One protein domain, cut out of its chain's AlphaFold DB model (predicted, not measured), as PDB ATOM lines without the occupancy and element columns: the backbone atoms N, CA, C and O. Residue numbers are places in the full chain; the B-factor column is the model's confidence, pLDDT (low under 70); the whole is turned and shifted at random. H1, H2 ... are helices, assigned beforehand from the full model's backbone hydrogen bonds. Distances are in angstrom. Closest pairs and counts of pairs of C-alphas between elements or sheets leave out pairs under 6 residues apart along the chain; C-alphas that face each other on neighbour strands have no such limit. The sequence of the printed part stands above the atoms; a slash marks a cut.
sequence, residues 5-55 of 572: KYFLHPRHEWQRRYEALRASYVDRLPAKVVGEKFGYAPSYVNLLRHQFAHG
ATOM      1  N   LYS A   5     218.696 231.040 239.608       72.50
ATOM      2  CA  LYS A   5     217.228 231.072 239.668       72.50
ATOM      3  C   LYS A   5     216.574 230.553 238.392       72.50
ATOM      4  O   LYS A   5     215.449 230.059 238.469       72.50
ATOM      5  N   TYR A   6     217.266 230.612 237.249       70.75
ATOM      6  CA  TYR A   6     216.780 230.053 235.982       70.75
ATOM      7  C   TYR A   6     216.546 228.534 236.060       70.75
ATOM      8  O   TYR A   6     215.600 228.029 235.457       70.75
ATOM      9  N   PHE A   7     217.368 227.816 236.831       68.06
ATOM     10  CA  PHE A   7     217.260 226.363 237.012       68.06
ATOM     11  C   PHE A   7     216.357 225.987 238.191       68.06
ATOM     12  O   PHE A   7     215.672 224.968 238.153       68.06
ATOM     13  N   LEU A   8     216.303 226.833 239.224       68.44
ATOM     14  CA  LEU A   8     215.482 226.582 240.411       68.44
ATOM     15  C   LEU A   8     213.978 226.817 240.176       68.44
ATOM     16  O   LEU A   8     213.167 226.255 240.908       68.44
ATOM     17  N   HIS A   9     213.596 227.608 239.163       72.56
ATOM     18  CA  HIS A   9     212.196 227.957 238.874       72.56
ATOM     19  C   HIS A   9     211.864 227.830 237.371       72.56
ATOM     20  O   HIS A   9     211.655 228.842 236.691       72.56
ATOM     21  N   PRO A  10     211.810 226.601 236.821       75.88
ATOM     22  CA  PRO A  10     211.562 226.383 235.397       75.88
ATOM     23  C   PRO A  10     210.154 226.851 234.993       75.88
ATOM     24  O   PRO A  10     209.153 226.426 235.573       75.88
ATOM     25  N   ARG A  11     210.072 227.725 233.977       72.69
ATOM     26  CA  ARG A  11     208.800 228.278 233.465       72.69
ATOM     27  C   ARG A  11     208.129 227.396 232.410       72.69
ATOM     28  O   ARG A  11     206.905 227.344 232.373       72.69
ATOM     29  N   HIS A  12     208.912 226.710 231.577       77.00
ATOM     30  CA  HIS A  12     208.397 225.789 230.561       77.00
ATOM     31  C   HIS A  12     208.153 224.403 231.160       77.00
ATOM     32  O   HIS A  12     208.963 223.909 231.949       77.00
ATOM     33  N   GLU A  13     207.052 223.756 230.778       77.56
ATOM     34  CA  GLU A  13     206.689 222.422 231.261       77.56
ATOM     35  C   GLU A  13     207.764 221.400 230.888       77.56
ATOM     36  O   GLU A  13     208.134 220.566 231.718       77.56
ATOM     37  N   TRP A  14     208.323 221.508 229.680       82.06
ATOM     38  CA  TRP A  14     209.400 220.630 229.217       82.06
ATOM     39  C   TRP A  14     210.649 220.710 230.101       82.06
ATOM     40  O   TRP A  14     211.148 219.694 230.589       82.06
ATOM     41  N   GLN A  15     211.089 221.931 230.408       82.88
ATOM     42  CA  GLN A  15     212.214 222.184 231.309       82.88
ATOM     43  C   GLN A  15     211.904 221.710 232.737       82.88
ATOM     44  O   GLN A  15     212.746 221.116 233.406       82.88
ATOM     45  N   ARG A  16     210.665 221.900 233.200       86.50
ATOM     46  CA  ARG A  16     210.219 221.454 234.524       86.50
ATOM     47  C   ARG A  16     210.185 219.931 234.652       86.50
ATOM     48  O   ARG A  16     210.476 219.409 235.723       86.50
ATOM     49  N   ARG A  17     209.840 219.200 233.585       87.88
ATOM     50  CA  ARG A  17     209.923 217.727 233.550       87.88
ATOM     51  C   ARG A  17     211.372 217.245 233.595       87.88
ATOM     52  O   ARG A  17     211.641 216.274 234.299       87.88
ATOM     53  N   TYR A  18     212.282 217.931 232.899       88.38
ATOM     54  CA  TYR A  18     213.715 217.627 232.949       88.38
ATOM     55  C   TYR A  18     214.265 217.787 234.368       88.38
ATOM     56  O   TYR A  18     214.804 216.832 234.925       88.38
ATOM     57  N   GLU A  19     214.045 218.945 234.999       88.19
ATOM     58  CA  GLU A  19     214.522 219.197 236.366       88.19
ATOM     59  C   GLU A  19     213.871 218.263 237.397       88.19
ATOM     60  O   GLU A  19     214.545 217.788 238.309       88.19
ATOM     61  N   ALA A  20     212.594 217.900 237.226       88.69
ATOM     62  CA  ALA A  20     211.939 216.919 238.090       88.69
ATOM     63  C   ALA A  20     212.568 215.516 237.975       88.69
ATOM     64  O   ALA A  20     212.775 214.843 238.989       88.69
ATOM     65  N   LEU A  21     212.900 215.061 236.761       89.50
ATOM     66  CA  LEU A  21     213.568 213.772 236.565       89.50
ATOM     67  C   LEU A  21     215.023 213.800 237.029       89.50
ATOM     68  O   LEU A  21     215.463 212.839 237.659       89.50
ATOM     69  N   ARG A  22     215.740 214.905 236.809       89.75
ATOM     70  CA  ARG A  22     217.090 215.115 237.339       89.75
ATOM     71  C   ARG A  22     217.090 215.069 238.868       89.75
ATOM     72  O   ARG A  22     217.840 214.285 239.439       89.75
ATOM     73  N   ALA A  23     216.180 215.786 239.525       88.75
ATOM     74  CA  ALA A  23     216.027 215.745 240.979       88.75
ATOM     75  C   ALA A  23     215.666 214.343 241.507       88.75
ATOM     76  O   ALA A  23     216.052 213.954 242.609       88.75
ATOM     77  N   SER A  24     214.939 213.546 240.720       89.81
ATOM     78  CA  SER A  24     214.580 212.182 241.109       89.81
ATOM     79  C   SER A  24     215.703 211.157 240.895       89.81
ATOM     80  O   SER A  24     215.864 210.261 241.723       89.81
ATOM     81  N   TYR A  25     216.468 211.249 239.803       88.81
ATOM     82  CA  TYR A  25     217.506 210.268 239.449       88.81
ATOM     83  C   TYR A  25     218.909 210.647 239.931       88.81
ATOM     84  O   TYR A  25     219.652 209.764 240.357       88.81
ATOM     85  N   VAL A  26     219.263 211.932 239.878       88.94
ATOM     86  CA  VAL A  26     220.584 212.448 240.264       88.94
ATOM     87  C   VAL A  26     220.591 212.817 241.742       88.94
ATOM     88  O   VAL A  26     221.375 212.254 242.499       88.94
ATOM     89  N   ASP A  27     219.646 213.656 242.175       86.88
ATOM     90  CA  ASP A  27     219.564 214.098 243.579       86.88
ATOM     91  C   ASP A  27     218.861 213.060 244.485       86.88
ATOM     92  O   ASP A  27     218.757 213.241 245.697       86.88
ATOM     93  N   ARG A  28     218.377 211.951 243.896       87.06
ATOM     94  CA  ARG A  28     217.726 210.799 244.556       87.06
ATOM     95  C   ARG A  28     216.555 211.164 245.476       87.06
ATOM     96  O   ARG A  28     216.255 210.438 246.425       87.06
ATOM     97  N   LEU A  29     215.852 212.258 245.183       90.81
ATOM     98  CA  LEU A  29     214.731 212.705 246.002       90.81
ATOM     99  C   LEU A  29     213.489 211.802 245.824       90.81
ATOM    100  O   LEU A  29     213.177 211.385 244.698       90.81
ATOM    101  N   PRO A  30     212.727 211.519 246.903       90.50
ATOM    102  CA  PRO A  30     211.472 210.776 246.814       90.50
ATOM    103  C   PRO A  30     210.432 211.488 245.941       90.50
ATOM    104  O   PRO A  30     210.323 212.714 245.955       90.50
ATOM    105  N   ALA A  31     209.584 210.718 245.250       87.94
ATOM    106  CA  ALA A  31     208.580 211.241 244.316       87.94
ATOM    107  C   ALA A  31     207.620 212.272 244.937       87.94
ATOM    108  O   ALA A  31     207.146 213.166 244.240       87.94
ATOM    109  N   LYS A  32     207.358 212.173 246.249       91.00
ATOM    110  CA  LYS A  32     206.547 213.148 246.989       91.00
ATOM    111  C   LYS A  32     207.225 214.521 247.059       91.00
ATOM    112  O   LYS A  32     206.604 215.515 246.709       91.00
ATOM    113  N   VAL A  33     208.512 214.548 247.404       88.50
ATOM    114  CA  VAL A  33     209.316 215.775 247.528       88.50
ATOM    115  C   VAL A  33     209.543 216.424 246.160       88.50
ATOM    116  O   VAL A  33     209.420 217.636 246.012       88.50
ATOM    117  N   VAL A  34     209.814 215.616 245.130       89.38
ATOM    118  CA  VAL A  34     209.924 216.102 243.742       89.38
ATOM    119  C   VAL A  34     208.589 216.684 243.264       89.38
ATOM    120  O   VAL A  34     208.561 217.738 242.632       89.38
ATOM    121  N   GLY A  35     207.476 216.020 243.590       87.62
ATOM    122  CA  GLY A  35     206.136 216.495 243.267       87.62
ATOM    123  C   GLY A  35     205.828 217.859 243.884       87.62
ATOM    124  O   GLY A  35     205.421 218.773 243.173       87.62
ATOM    125  N   GLU A  36     206.106 218.022 245.178       87.62
ATOM    126  CA  GLU A  36     205.926 219.289 245.900       87.62
ATOM    127  C   GLU A  36     206.812 220.409 245.328       87.62
ATOM    128  O   GLU A  36     206.327 221.516 245.102       87.62
ATOM    129  N   LYS A  37     208.080 220.119 245.004       84.44
ATOM    130  CA  LYS A  37     209.042 221.116 244.501       84.44
ATOM    131  C   LYS A  37     208.725 221.630 243.091       84.44
ATOM    132  O   LYS A  37     208.973 222.794 242.800       84.44
ATOM    133  N   PHE A  38     208.182 220.780 242.216       85.56
ATOM    134  CA  PHE A  38     207.934 221.118 240.805       85.56
ATOM    135  C   PHE A  38     206.441 221.189 240.432       85.56
ATOM    136  O   PHE A  38     206.107 221.337 239.256       85.56
ATOM    137  N   GLY A  39     205.532 221.106 241.409       85.25
ATOM    138  CA  GLY A  39     204.086 221.232 241.189       85.25
ATOM    139  C   GLY A  39     203.449 220.037 240.470       85.25
ATOM    140  O   GLY A  39     202.517 220.216 239.686       85.25
ATOM    141  N   TYR A  40     203.947 218.822 240.713       87.19
ATOM    142  CA  TYR A  40     203.407 217.574 240.164       87.19
ATOM    143  C   TYR A  40     202.814 216.677 241.255       87.19
ATOM    144  O   TYR A  40     203.295 216.628 242.383       87.19
ATOM    145  N   ALA A  41     201.798 215.884 240.907       88.25
ATOM    146  CA  ALA A  41     201.338 214.818 241.791       88.25
ATOM    147  C   ALA A  41     202.417 213.716 241.911       88.25
ATOM    148  O   ALA A  41     203.039 213.374 240.899       88.25
ATOM    149  N   PRO A  42     202.603 213.076 243.083       86.62
ATOM    150  CA  PRO A  42     203.608 212.018 243.256       86.62
ATOM    151  C   PRO A  42     203.442 210.846 242.271       86.62
ATOM    152  O   PRO A  42     204.420 210.272 241.793       86.62
ATOM    153  N   SER A  43     202.198 210.517 241.910       82.81
ATOM    154  CA  SER A  43     201.871 209.502 240.901       82.81
ATOM    155  C   SER A  43     202.357 209.881 239.500       82.81
ATOM    156  O   SER A  43     202.829 209.022 238.758       82.81
ATOM    157  N   TYR A  44     202.292 211.166 239.149       87.19
ATOM    158  CA  TYR A  44     202.774 211.672 237.869       87.19
ATOM    159  C   TYR A  44     204.304 211.639 237.793       87.19
ATOM    160  O   TYR A  44     204.851 211.249 236.766       87.19
ATOM    161  N   VAL A  45     205.005 211.938 238.891       87.50
ATOM    162  CA  VAL A  45     206.471 211.795 238.965       87.50
ATOM    163  C   VAL A  45     206.892 210.338 238.734       87.50
ATOM    164  O   VAL A  45     207.801 210.075 237.948       87.50
ATOM    165  N   ASN A  46     206.192 209.373 239.340       87.56
ATOM    166  CA  ASN A  46     206.453 207.946 239.105       87.56
ATOM    167  C   ASN A  46     206.190 207.532 237.647       87.56
ATOM    168  O   ASN A  46     206.962 206.760 237.075       87.56
ATOM    169  N   LEU A  47     205.134 208.070 237.028       87.50
ATOM    170  CA  LEU A  47     204.843 207.850 235.611       87.50
ATOM    171  C   LEU A  47     205.952 208.409 234.710       87.50
ATOM    172  O   LEU A  47     206.394 207.705 233.803       87.50
ATOM    173  N   LEU A  48     206.419 209.635 234.975       87.25
ATOM    174  CA  LEU A  48     207.520 210.255 234.233       87.25
ATOM    175  C   LEU A  48     208.792 209.404 234.317       87.25
ATOM    176  O   LEU A  48     209.421 209.163 233.291       87.25
ATOM    177  N   ARG A  49     209.135 208.883 235.508       85.75
ATOM    178  CA  ARG A  49     210.288 207.981 235.692       85.75
ATOM    179  C   ARG A  49     210.173 206.731 234.830       85.75
ATOM    180  O   ARG A  49     211.097 206.401 234.099       85.75
ATOM    181  N   HIS A  50     209.023 206.061 234.881       86.38
ATOM    182  CA  HIS A  50     208.780 204.862 234.083       86.38
ATOM    183  C   HIS A  50     208.857 205.154 232.576       86.38
ATOM    184  O   HIS A  50     209.474 204.411 231.821       86.38
ATOM    185  N   GLN A  51     208.220 206.231 232.116       84.44
ATOM    186  CA  GLN A  51     208.224 206.602 230.701       84.44
ATOM    187  C   GLN A  51     209.633 206.943 230.195       84.44
ATOM    188  O   GLN A  51     209.989 206.494 229.107       84.44
ATOM    189  N   PHE A  52     210.433 207.657 230.992       85.19
ATOM    190  CA  PHE A  52     211.820 207.977 230.659       85.19
ATOM    191  C   PHE A  52     212.717 206.729 230.660       85.19
ATOM    192  O   PHE A  52     213.425 206.483 229.690       85.19
ATOM    193  N   ALA A  53     212.621 205.875 231.686       84.38
ATOM    194  CA  ALA A  53     213.409 204.639 231.781       84.38
ATOM    195  C   ALA A  53     213.146 203.653 230.628       84.38
ATOM    196  O   ALA A  53     214.022 202.875 230.263       84.38
ATOM    197  N   HIS A  54     211.946 203.694 230.044       83.62
ATOM    198  CA  HIS A  54     211.562 202.879 228.890       83.62
ATOM    199  C   HIS A  54     211.672 203.621 227.545       83.62
ATOM    200  O   HIS A  54     211.079 203.171 226.565       83.62
ATOM    201  N   GLY A  55     212.384 204.753 227.492       80.38
ATOM    202  CA  GLY A  55     212.696 205.468 226.248       80.38
ATOM    203  C   GLY A  55     211.476 206.014 225.500       80.38
ATOM    204  O   GLY A  55     211.518 206.162 224.284       80.38
TER     205      GLY A  55
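Overview. This is residues 5 to 55 of the 572 residues of the protein "DDE_Tnp_1 domain-containing protein" of delta proteobacterium NaphS2 (UniProt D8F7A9). Look for a small cluster of three helices: H2 and H3 form a hairpin, and H4 packs on both, nearly at right angles to each, while short H1 sits at one end near H2. The 51 printed residues have four named helices, H1 to H4 in order, and no named strand: all helix. The whole is compact, with a radius of gyration of the C-alphas of 10.0 A and spans of 29 by 21 by 18 A.

Along the chain. Find C-alpha 13 at (206.689, 222.422, 231.261); H2 runs 18.2 A to residue 25. H3 is residues 31 to 38, H4 residues 42 to 53, 16.8 A, ending at (213.409, 204.639, 231.781), and H1 residues 5 to 8.

Arrangement. H2 touches H3 at Ala 20 and Val 34, their closest C-alphas, 6.1 A apart; they run opposite ways at 38 degrees, only just a steep tilt. With residues 45 to 49 alone, H4 touches residues 17 to 21 of H2, about perpendicular at 85 degrees; the closest C-alphas, Leu 21 and Arg 49, are 6.7 A apart. Every O i to N i+4 pair in H2, H3 and H4 is within hydrogen-bond range; H1 is too short for one.

Size, cuts and confidence. The printed part has no cut, its three links are tight, and residues 7 to 8 are under pLDDT 70.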